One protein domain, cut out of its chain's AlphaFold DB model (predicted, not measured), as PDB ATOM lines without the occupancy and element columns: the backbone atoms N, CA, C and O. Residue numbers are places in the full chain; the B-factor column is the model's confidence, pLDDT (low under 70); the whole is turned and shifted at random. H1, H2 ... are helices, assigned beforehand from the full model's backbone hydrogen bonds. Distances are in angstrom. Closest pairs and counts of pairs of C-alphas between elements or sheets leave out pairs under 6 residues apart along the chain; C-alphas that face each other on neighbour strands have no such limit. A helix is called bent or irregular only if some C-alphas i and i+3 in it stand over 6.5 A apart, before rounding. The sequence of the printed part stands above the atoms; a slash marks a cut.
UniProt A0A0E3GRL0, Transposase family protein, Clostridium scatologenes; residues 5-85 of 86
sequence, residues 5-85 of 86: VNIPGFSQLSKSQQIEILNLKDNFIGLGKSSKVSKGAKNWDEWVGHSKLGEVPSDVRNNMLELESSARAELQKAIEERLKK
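This is residues 5 to 85 of the 86 residues of the protein "Transposase family protein" of Clostridium scatologenes (UniProt A0A0E3GRL0). One long straight helix, H3, runs nearly the length of a rod-like model, and the rest of the printed part is strung out along one side of it. The short helix H1 packs on the last part of H3, residues 75 to 82, while the short helix H2 lies near the opposite end of the rod, off H3 and touching neither helix. After H2, a long stretch with no named element, residues 40 to 57, folds back to the place where H3 begins. The printed part has 81 residues with three named helices, in the order H1, H2, H3, and no named strand; the class is all helix. The whole is loose, with a radius of gyration of the C-alphas of 14.6 A, and its C-alphas span 46 by 21 by 18 A.

From Val 5 the printed part leads to H1, residues 15 to 22, which touches H3, residues 58 to 83. The closest C-alphas of the two are those of Ile 21 and Leu 75, 7.1 A apart, and H3 touches H1 with residues 75 to 82 alone. H1 and H3 run opposite ways at a shallow tilt of 24 degrees, with their centres 17.4 A apart. A short link of 10 residues follows H1 and ends at H2, residues 33 to 39. H2 is apart from H1 and also from H3. In the long link after H2, residues 49 to 50 form a short antiparallel pairing with residues 54 to 55. In H1, H2 and H3 every O i to N i+4 pair is within hydrogen-bond range.

H1 begins at C-alpha 15, (84.980, 100.617, 61.889), and reaches Leu 22 after eight residues. H2, seven residues from Lys 33 to Lys 39, has its first C-alpha at (61.053, 88.931, 73.427). H3, 26 residues from Ser 58 to Leu 83, is the longest helix; it measures 37.6 A from C-alpha 58 at (66.496, 68.960, 73.385) to C-alpha 83 at (90.349, 91.472, 55.024). No helix is bent.

The two C-alphas farthest apart are those of Lys 52 and Lys 85, at 47.2 A, while those of Val 5 and Lys 85, the first and last printed, are 19.5 A apart. The printed part runs from residue 5 to residue 85 of a chain of 86 residues and has no cut. The link from H2 to H3, 18 residues, is long. The mean pLDDT of the printed part is 92.3, and no printed residue is under 70.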
ATOM      1  N   VAL A   5      82.696  89.751  68.011       88.81
ATOM      2  CA  VAL A   5      83.871  90.585  68.321       88.81
ATOM      3  C   VAL A   5      85.135  89.781  68.642       88.81
ATOM      4  O   VAL A   5      86.231  90.328  68.589       88.81
ATOM      5  N   ASN A   6      84.975  88.498  68.967       90.62
ATOM      6  CA  ASN A   6      86.049  87.550  69.253       90.62
ATOM      7  C   ASN A   6      86.382  86.664  68.040       90.62
ATOM      8  O   ASN A   6      87.320  85.874  68.118       90.62
ATOM      9  N   ILE A   7      85.629  86.765  66.935       93.25
ATOM     10  CA  ILE A   7      85.920  86.010  65.713       93.25
ATOM     11  C   ILE A   7      87.260  86.507  65.132       93.25
ATOM     12  O   ILE A   7      87.435  87.723  64.969       93.25
ATOM     13  N   PRO A   8      88.219  85.606  64.830       95.44
ATOM     14  CA  PRO A   8      89.513  85.978  64.270       95.44
ATOM     15  C   PRO A   8      89.394  86.935  63.081       95.44
ATOM     16  O   PRO A   8      88.663  86.684  62.126       95.44
ATOM     17  N   GLY A   9      90.131  88.046  63.147       96.31
ATOM     18  CA  GLY A   9      90.152  89.070  62.101       96.31
ATOM     19  C   GLY A   9      89.127  90.197  62.269       96.31
ATOM     20  O   GLY A   9      89.317  91.262  61.688       96.31
ATOM     21  N   PHE A  10      88.098  90.048  63.113       96.25
ATOM     22  CA  PHE A  10      87.080  91.092  63.294       96.25
ATOM     23  C   PHE A  10      87.674  92.427  63.777       96.25
ATOM     24  O   PHE A  10      87.338  93.495  63.265       96.25
ATOM     25  N   SER A  11      88.607  92.383  64.732       95.81
ATOM     26  CA  SER A  11      89.267  93.578  65.275       95.81
ATOM     27  C   SER A  11      90.199  94.282  64.281       95.81
ATOM     28  O   SER A  11      90.533  95.444  64.496       95.81
ATOM     29  N   GLN A  12      90.596  93.602  63.200       96.75
ATOM     30  CA  GLN A  12      91.459  94.143  62.144       96.75
ATOM     31  C   GLN A  12      90.663  94.898  61.069       96.75
ATOM     32  O   GLN A  12      91.239  95.664  60.300       96.75
ATOM     33  N   LEU A  13      89.344  94.698  61.016       96.81
ATOM     34  CA  LEU A  13      88.454  95.411  60.109       96.81
ATOM     35  C   LEU A  13      88.372  96.903  60.453       96.81
ATOM     36  O   LEU A  13      88.459  97.304  61.618       96.81
ATOM     37  N   SER A  14      88.105  97.729  59.442       96.50
ATOM     38  CA  SER A  14      87.757  99.131  59.671       96.50
ATOM     39  C   SER A  14      86.453  99.248  60.473       96.50
ATOM     40  O   SER A  14      85.612  98.347  60.468       96.50
ATOM     41  N   LYS A  15      86.224 100.392  61.129       95.75
ATOM     42  CA  LYS A  15      84.980 100.617  61.889       95.75
ATOM     43  C   LYS A  15      83.721 100.425  61.034       95.75
ATOM     44  O   LYS A  15      82.742  99.872  61.526       95.75
ATOM     45  N   SER A  16      83.732 100.859  59.771       96.50
ATOM     46  CA  SER A  16      82.586 100.667  58.872       96.50
ATOM     47  C   SER A  16      82.365  99.188  58.558       96.50
ATOM     48  O   SER A  16      81.242  98.707  58.678       96.50
ATOM     49  N   GLN A  17      83.431  98.441  58.265       96.44
ATOM     50  CA  GLN A  17      83.363  96.999  58.026       96.44
ATOM     51  C   GLN A  17      82.887  96.224  59.263       96.44
ATOM     52  O   GLN A  17      82.076  95.311  59.135       96.44
ATOM     53  N   GLN A  18      83.325  96.605  60.466       96.00
ATOM     54  CA  GLN A  18      82.822  96.023  61.713       96.00
ATOM     55  C   GLN A  18      81.314  96.243  61.865       96.00
ATOM     56  O   GLN A  18      80.586  95.306  62.186       96.00
ATOM     57  N   ILE A  19      80.827  97.461  61.598       95.50
ATOM     58  CA  ILE A  19      79.392  97.783  61.643       95.50
ATOM     59  C   ILE A  19      78.612  96.964  60.609       95.50
ATOM     60  O   ILE A  19      77.536  96.464  60.928       95.50
ATOM     61  N   GLU A  20      79.129  96.789  59.394       94.94
ATOM     62  CA  GLU A  20      78.490  95.933  58.388       94.94
ATOM     63  C   GLU A  20      78.365  94.485  58.866       94.94
ATOM     64  O   GLU A  20      77.276  93.917  58.805       94.94
ATOM     65  N   ILE A  21      79.456  93.908  59.383       95.00
ATOM     66  CA  ILE A  21      79.482  92.536  59.904       95.00
ATOM     67  C   ILE A  21      78.494  92.369  61.067       95.00
ATOM     68  O   ILE A  21      77.724  91.410  61.090       95.00
ATOM     69  N   LEU A  22      78.440  93.332  61.994       92.88
ATOM     70  CA  LEU A  22      77.479  93.335  63.104       92.88
ATOM     71  C   LEU A  22      76.015  93.368  62.639       92.88
ATOM     72  O   LEU A  22      75.139  92.917  63.378       92.88
ATOM     73  N   ASN A  23      75.747  93.884  61.441       93.56
ATOM     74  CA  ASN A  23      74.406  94.002  60.873       93.56
ATOM     75  C   ASN A  23      74.051  92.886  59.875       93.56
ATOM     76  O   ASN A  23      72.953  92.907  59.315       93.56
ATOM     77  N   LEU A  24      74.926  91.898  59.659       93.69
ATOM     78  CA  LEU A  24      74.592  90.734  58.838       93.69
ATOM     79  C   LEU A  24      73.459  89.927  59.470       93.69
ATOM     80  O   LEU A  24      73.405  89.756  60.688       93.69
ATOM     81  N   LYS A  25      72.563  89.399  58.628       91.00
ATOM     82  CA  LYS A  25      71.416  88.593  59.076       91.00
ATOM     83  C   LYS A  25      71.857  87.386  59.901       91.00
ATOM     84  O   LYS A  25      71.203  87.083  60.890       91.00
ATOM     85  N   ASP A  26      72.989  86.781  59.551       90.00
ATOM     86  CA  ASP A  26      73.575  85.638  60.257       90.00
ATOM     87  C   ASP A  26      73.951  85.963  61.714       90.00
ATOM     88  O   ASP A  26      73.939  85.086  62.572       90.00
ATOM     89  N   ASN A  27      74.186  87.237  62.055       87.62
ATOM     90  CA  ASN A  27      74.400  87.663  63.444       87.62
ATOM     91  C   ASN A  27      73.103  87.663  64.288       87.62
ATOM     92  O   ASN A  27      73.140  87.823  65.517       87.62
ATOM     93  N   PHE A  28      71.936  87.486  63.660       85.31
ATOM     94  CA  PHE A  28      70.635  87.535  64.315       85.31
ATOM     95  C   PHE A  28      69.928  86.183  64.282       85.31
ATOM     96  O   PHE A  28      69.530  85.675  63.242       85.31
ATOM     97  N   ILE A  29      69.648  85.666  65.475       83.25
ATOM     98  CA  ILE A  29      68.735  84.543  65.668       83.25
ATOM     99  C   ILE A  29      67.414  85.093  66.210       83.25
ATOM    100  O   ILE A  29      67.375  85.729  67.269       83.25
ATOM    101  N   GLY A  30      66.329  84.864  65.466       82.19
ATOM    102  CA  GLY A  30      64.986  85.292  65.841       82.19
ATOM    103  C   GLY A  30      64.492  84.549  67.080       82.19
ATOM    104  O   GLY A  30      64.295  83.341  67.047       82.19
ATOM    105  N   LEU A  31      64.273  85.275  68.177       85.50
ATOM    106  CA  LEU A  31      63.686  84.742  69.405       85.50
ATOM    107  C   LEU A  31      62.556  85.642  69.887       85.50
ATOM    108  O   LEU A  31      62.610  86.864  69.733       85.50
ATOM    109  N   GLY A  32      61.561  85.034  70.539       86.75
ATOM    110  CA  GLY A  32      60.536  85.774  71.269       86.75
ATOM    111  C   GLY A  32      61.162  86.716  72.305       86.75
ATOM    112  O   GLY A  32      62.229  86.436  72.854       86.75
ATOM    113  N   LYS A  33      60.503  87.848  72.586       88.88
ATOM    114  CA  LYS A  33      61.053  88.931  73.427       88.88
ATOM    115  C   LYS A  33      61.541  88.444  74.800       88.88
ATOM    116  O   LYS A  33      62.636  88.815  75.215       88.88
ATOM    117  N   SER A  34      60.760  87.611  75.489       88.25
ATOM    118  CA  SER A  34      61.116  87.041  76.800       88.25
ATOM    119  C   SER A  34      62.351  86.139  76.722       88.25
ATOM    120  O   SER A  34      63.292  86.310  77.495       88.25
ATOM    121  N   SER A  35      62.394  85.234  75.743       88.88
ATOM    122  CA  SER A  35      63.536  84.347  75.499       88.88
ATOM    123  C   SER A  35      64.793  85.130  75.119       88.88
ATOM    124  O   SER A  35      65.869  84.838  75.634       88.88
ATOM    125  N   LYS A  36      64.664  86.184  74.298       87.38
ATOM    126  CA  LYS A  36      65.774  87.081  73.938       87.38
ATOM    127  C   LYS A  36      66.371  87.763  75.172       87.38
ATOM    128  O   LYS A  36      67.590  87.825  75.293       87.38
ATOM    129  N   VAL A  37      65.531  88.245  76.091       90.31
ATOM    130  CA  VAL A  37      65.981  88.867  77.351       90.31
ATOM    131  C   VAL A  37      66.656  87.845  78.268       90.31
ATOM    132  O   VAL A  37      67.718  88.130  78.811       90.31
ATOM    133  N   SER A  38      66.082  86.648  78.420       92.56
ATOM    134  CA  SER A  38      66.625  85.609  79.307       92.56
ATOM    135  C   SER A  38      67.945  85.009  78.811       92.56
ATOM    136  O   SER A  38      68.883  84.859  79.604       92.56
ATOM    137  N   LYS A  39      68.049  84.715  77.507       91.31
ATOM    138  CA  LYS A  39      69.302  84.279  76.877       91.31
ATOM    139  C   LYS A  39      70.343  85.391  76.957       91.31
ATOM    140  O   LYS A  39      71.467  85.178  77.417       91.31
ATOM    141  N   GLY A  40      69.948  86.600  76.556       88.31
ATOM    142  CA  GLY A  40      70.828  87.755  76.480       88.31
ATOM    143  C   GLY A  40      71.995  87.505  75.524       88.31
ATOM    144  O   GLY A  40      71.805  87.145  74.363       88.31
ATOM    145  N   ALA A  41      73.207  87.717  76.029       85.56
ATOM    146  CA  ALA A  41      74.455  87.582  75.282       85.56
ATOM    147  C   ALA A  41      75.035  86.158  75.250       85.56
ATOM    148  O   ALA A  41      75.999  85.949  74.515       85.56
ATOM    149  N   LYS A  42      74.473  85.227  76.032       89.62
ATOM    150  CA  LYS A  42      74.954  83.844  76.140       89.62
ATOM    151  C   LYS A  42      74.845  83.115  74.807       89.62
ATOM    152  O   LYS A  42      73.931  83.408  74.024       89.62
ATOM    153  N   ASN A  43      75.713  82.142  74.590       88.06
ATOM    154  CA  ASN A  43      75.587  81.174  73.505       88.06
ATOM    155  C   ASN A  43      74.488  80.137  73.810       88.06
ATOM    156  O   ASN A  43      73.914  80.120  74.906       88.06
ATOM    157  N   TRP A  44      74.119  79.313  72.829       89.62
ATOM    158  CA  TRP A  44      73.124  78.253  73.026       89.62
ATOM    159  C   TRP A  44      73.632  77.101  73.891       89.62
ATOM    160  O   TRP A  44      72.835  76.495  74.604       89.62
ATOM    161  N   ASP A  45      74.935  76.833  73.900       89.19
ATOM    162  CA  ASP A  45      75.552  75.851  74.795       89.19
ATOM    163  C   ASP A  45      75.514  76.313  76.265       89.19
ATOM    164  O   ASP A  45      75.200  75.520  77.150       89.19
ATOM    165  N   GLU A  46      75.688  77.608  76.522       91.06
ATOM    166  CA  GLU A  46      75.625  78.214  77.860       91.06
ATOM    167  C   GLU A  46      74.194  78.430  78.387       91.06
ATOM    168  O   GLU A  46      73.963  78.492  79.598       91.06
ATOM    169  N   TRP A  47      73.212  78.612  77.499       92.00
ATOM    170  CA  TRP A  47      71.834  78.926  77.883       92.00
ATOM    171  C   TRP A  47      70.917  77.707  77.786       92.00
ATOM    172  O   TRP A  47      70.509  77.313  76.697       92.00
ATOM    173  N   VAL A  48      70.554  77.136  78.936       90.44
ATOM    174  CA  VAL A  48      69.716  75.923  79.026       90.44
ATOM    175  C   VAL A  48      68.208  76.188  78.951       90.44
ATOM    176  O   VAL A  48      67.448  75.295  78.592       90.44
ATOM    177  N   GLY A  49      67.755  77.410  79.249       92.81
ATOM    178  CA  GLY A  49      66.337  77.769  79.201       92.81
ATOM    179  C   GLY A  49      65.955  78.995  80.015       92.81
ATOM    180  O   GLY A  49      66.793  79.727  80.543       92.81
ATOM    181  N   HIS A  50      64.652  79.248  80.080       93.94
ATOM    182  CA  HIS A  50      64.085  80.418  80.737       93.94
ATOM    183  C   HIS A  50      63.522  80.025  82.102       93.94
ATOM    184  O   HIS A  50      62.667  79.151  82.186       93.94
ATOM    185  N   SER A  51      63.886  80.749  83.164       90.31
ATOM    186  CA  SER A  51      63.479  80.430  84.547       90.31
ATOM    187  C   SER A  51      61.971  80.223  84.744       90.31
ATOM    188  O   SER A  51      61.565  79.417  85.567       90.31
ATOM    189  N   LYS A  52      61.137  80.942  83.978       91.81
ATOM    190  CA  LYS A  52      59.668  80.780  83.968       91.81
ATOM    191  C   LYS A  52      59.090  79.825  82.914       91.81
ATOM    192  O   LYS A  52      57.976  79.369  83.117       91.81
ATOM    193  N   LEU A  53      59.760  79.603  81.775       89.94
ATOM    194  CA  LEU A  53      59.209  78.762  80.689       89.94
ATOM    195  C   LEU A  53      59.768  77.335  80.731       89.94
ATOM    196  O   LEU A  53      59.276  76.476  80.010       89.94
ATOM    197  N   GLY A  54      60.774  77.096  81.573       93.50
ATOM    198  CA  GLY A  54      61.482  75.834  81.664       93.50
ATOM    199  C   GLY A  54      62.690  75.765  80.734       93.50
ATOM    200  O   GLY A  54      63.124  76.757  80.130       93.50
ATOM    201  N   GLU A  55      63.253  74.567  80.676       95.19
ATOM    202  CA  GLU A  55      64.364  74.225  79.798       95.19
ATOM    203  C   GLU A  55      63.940  74.244  78.330       95.19
ATOM    204  O   GLU A  55      62.779  74.016  77.986       95.19
ATOM    205  N   VAL A  56      64.896  74.529  77.450       93.62
ATOM    206  CA  VAL A  56      64.682  74.404  76.009       93.62
ATOM    207  C   VAL A  56      64.617  72.913  75.667       93.62
ATOM    208  O   VAL A  56      65.567  72.197  75.993       93.62
ATOM    209  N   PRO A  57      63.558  72.436  74.983       94.81
ATOM    210  CA  PRO A  57      63.485  71.057  74.509       94.81
ATOM    211  C   PRO A  57      64.735  70.651  73.723       94.81
ATOM    212  O   PRO A  57      65.286  71.450  72.964       94.81
ATOM    213  N   SER A  58      65.203  69.417  73.920       94.00
ATOM    214  CA  SER A  58      66.496  68.960  73.385       94.00
ATOM    215  C   SER A  58      66.605  69.039  71.856       94.00
ATOM    216  O   SER A  58      67.650  69.416  71.337       94.00
ATOM    217  N   ASP A  59      65.521  68.763  71.137       95.44
ATOM    218  CA  ASP A  59      65.417  68.889  69.682       95.44
ATOM    219  C   ASP A  59      65.565  70.347  69.233       95.44
ATOM    220  O   ASP A  59      66.371  70.657  68.355       95.44
ATOM    221  N   VAL A  60      64.859  71.267  69.899       92.69
ATOM    222  CA  VAL A  60      64.990  72.706  69.654       92.69
ATOM    223  C   VAL A  60      66.415  73.152  69.963       92.69
ATOM    224  O   VAL A  60      67.029  73.834  69.152       92.69
ATOM    225  N   ARG A  61      66.977  72.737  71.101       92.94
ATOM    226  CA  ARG A  61      68.345  73.084  71.503       92.94
ATOM    227  C   ARG A  61      69.370  72.645  70.457       92.94
ATOM    228  O   ARG A  61      70.217  73.455  70.090       92.94
ATOM    229  N   ASN A  62      69.266  71.418  69.954       94.38
ATOM    230  CA  ASN A  62      70.168  70.898  68.926       94.38
ATOM    231  C   ASN A  62      70.066  71.707  67.626       94.38
ATOM    232  O   ASN A  62      71.086  72.174  67.126       94.38
ATOM    233  N   ASN A  63      68.846  71.988  67.157       94.00
ATOM    234  CA  ASN A  63      68.633  72.839  65.982       94.00
ATOM    235  C   ASN A  63      69.266  74.228  66.161       94.00
ATOM    236  O   ASN A  63      69.885  74.773  65.248       94.00
ATOM    237  N   MET A  64      69.138  74.818  67.351       92.38
ATOM    238  CA  MET A  64      69.699  76.139  67.612       92.38
ATOM    239  C   MET A  64      71.229  76.141  67.703       92.38
ATOM    240  O   MET A  64      71.846  77.123  67.292       92.38
ATOM    241  N   LEU A  65      71.838  75.062  68.204       93.06
ATOM    242  CA  LEU A  65      73.293  74.881  68.203       93.06
ATOM    243  C   LEU A  65      73.839  74.778  66.771       93.06
ATOM    244  O   LEU A  65      74.838  75.419  66.449       93.06
ATOM    245  N   GLU A  66      73.160  74.037  65.892       94.38
ATOM    246  CA  GLU A  66      73.532  73.930  64.475       94.38
ATOM    247  C   GLU A  66      73.411  75.272  63.741       94.38
ATOM    248  O   GLU A  66      74.316  75.662  62.993       94.38
ATOM    249  N   LEU A  67      72.330  76.017  63.995       92.44
ATOM    250  CA  LEU A  67      72.143  77.364  63.452       92.44
ATOM    251  C   LEU A  67      73.221  78.332  63.952       92.44
ATOM    252  O   LEU A  67      73.755  79.107  63.163       92.44
ATOM    253  N   GLU A  68      73.572  78.282  65.239       91.69
ATOM    254  CA  GLU A  68      74.620  79.130  65.814       91.69
ATOM    255  C   GLU A  68      76.002  78.797  65.233       91.69
ATOM    256  O   GLU A  68      76.760  79.704  64.886       91.69
ATOM    257  N   SER A  69      76.303  77.508  65.050       92.50
ATOM    258  CA  SER A  69      77.535  77.050  64.402       92.50
ATOM    259  C   SER A  69      77.619  77.503  62.942       92.50
ATOM    260  O   SER A  69      78.648  78.027  62.513       92.50
ATOM    261  N   SER A  70      76.532  77.349  62.182       93.62
ATOM    262  CA  SER A  70      76.464  77.772  60.777       93.62
ATOM    263  C   SER A  70      76.619  79.287  60.644       93.62
ATOM    264  O   SER A  70      77.427  79.761  59.849       93.62
ATOM    265  N   ALA A  71      75.927  80.051  61.494       93.19
ATOM    266  CA  ALA A  71      76.066  81.499  61.557       93.19
ATOM    267  C   ALA A  71      77.511  81.926  61.851       93.19
ATOM    268  O   ALA A  71      78.039  82.817  61.188       93.19
ATOM    269  N   ARG A  72      78.190  81.269  62.805       92.88
ATOM    270  CA  ARG A  72      79.596  81.563  63.120       92.88
ATOM    271  C   ARG A  72      80.506  81.332  61.907       92.88
ATOM    272  O   ARG A  72      81.390  82.149  61.656       92.88
ATOM    273  N   ALA A  73      80.269  80.268  61.138       95.06
ATOM    274  CA  ALA A  73      81.027  79.978  59.923       95.06
ATOM    275  C   ALA A  73      80.811  81.035  58.824       95.06
ATOM    276  O   ALA A  73      81.780  81.491  58.220       95.06
ATOM    277  N   GLU A  74      79.571  81.469  58.589       95.81
ATOM    278  CA  GLU A  74      79.277  82.517  57.598       95.81
ATOM    279  C   GLU A  74      79.852  83.882  58.006       95.81
ATOM    280  O   GLU A  74      80.431  84.592  57.182       95.81
ATOM    281  N   LEU A  75      79.798  84.226  59.296       95.38
ATOM    282  CA  LEU A  75      80.411  85.453  59.808       95.38
ATOM    283  C   LEU A  75      81.941  85.438  59.673       95.38
ATOM    284  O   LEU A  75      82.523  86.452  59.283       95.38
ATOM    285  N   GLN A  76      82.592  84.300  59.940       96.75
ATOM    286  CA  GLN A  76      84.034  84.126  59.725       96.75
ATOM    287  C   GLN A  76      84.406  84.353  58.252       96.75
ATOM    288  O   GLN A  76      85.302  85.149  57.965       96.75
ATOM    289  N   LYS A  77      83.675  83.740  57.309       97.06
ATOM    290  CA  LYS A  77      83.884  83.963  55.867       97.06
ATOM    291  C   LYS A  77      83.737  85.439  55.498       97.06
ATOM    292  O   LYS A  77      84.602  86.000  54.830       97.06
ATOM    293  N   ALA A  78      82.682  86.095  55.981       96.69
ATOM    294  CA  ALA A  78      82.417  87.500  55.684       96.69
ATOM    295  C   ALA A  78      83.505  88.453  56.217       96.69
ATOM    296  O   ALA A  78      83.755  89.502  55.608       96.69
ATOM    297  N   ILE A  79      84.143  88.111  57.343       97.12
ATOM    298  CA  ILE A  79      85.308  88.826  57.886       97.12
ATOM    299  C   ILE A  79      86.525  88.612  56.980       97.12
ATOM    300  O   ILE A  79      87.145  89.585  56.550       97.12
ATOM    301  N   GLU A  80      86.842  87.363  56.635       97.12
ATOM    302  CA  GLU A  80      87.984  87.027  55.774       97.12
ATOM    303  C   GLU A  80      87.898  87.691  54.396       97.12
ATOM    304  O   GLU A  80      88.891  88.208  53.884       97.12
ATOM    305  N   GLU A  81      86.709  87.726  53.796       96.62
ATOM    306  CA  GLU A  81      86.466  88.404  52.521       96.62
ATOM    307  C   GLU A  81      86.748  89.906  52.579       96.62
ATOM    308  O   GLU A  81      87.228  90.483  51.603       96.62
ATOM    309  N   ARG A  82      86.453  90.553  53.709       94.56
ATOM    310  CA  ARG A  82      86.722  91.984  53.900       94.56
ATOM    311  C   ARG A  82      88.199  92.258  54.125       94.56
ATOM    312  O   ARG A  82      88.685  93.259  53.612       94.56
ATOM    313  N   LEU A  83      88.903  91.365  54.820       94.81
ATOM    314  CA  LEU A  83      90.349  91.472  55.024       94.81
ATOM    315  C   LEU A  83      91.138  91.270  53.727       94.81
ATOM    316  O   LEU A  83      92.119  91.965  53.508       94.81
ATOM    317  N   LYS A  84      90.693  90.376  52.835       91.44
ATOM    318  CA  LYS A  84      91.323  90.166  51.513       91.44
ATOM    319  C   LYS A  84      91.172  91.352  50.554       91.44
ATOM    320  O   LYS A  84      91.837  91.380  49.525       91.44
ATOM    321  N   LYS A  85      90.253  92.275  50.846       71.56
ATOM    322  CA  LYS A  85      90.001  93.489  50.054       71.56
ATOM    323  C   LYS A  85      90.729  94.727  50.598       71.56
ATOM    324  O   LYS A  85      90.528  95.804  50.040       71.56
TER     325      LYS A  85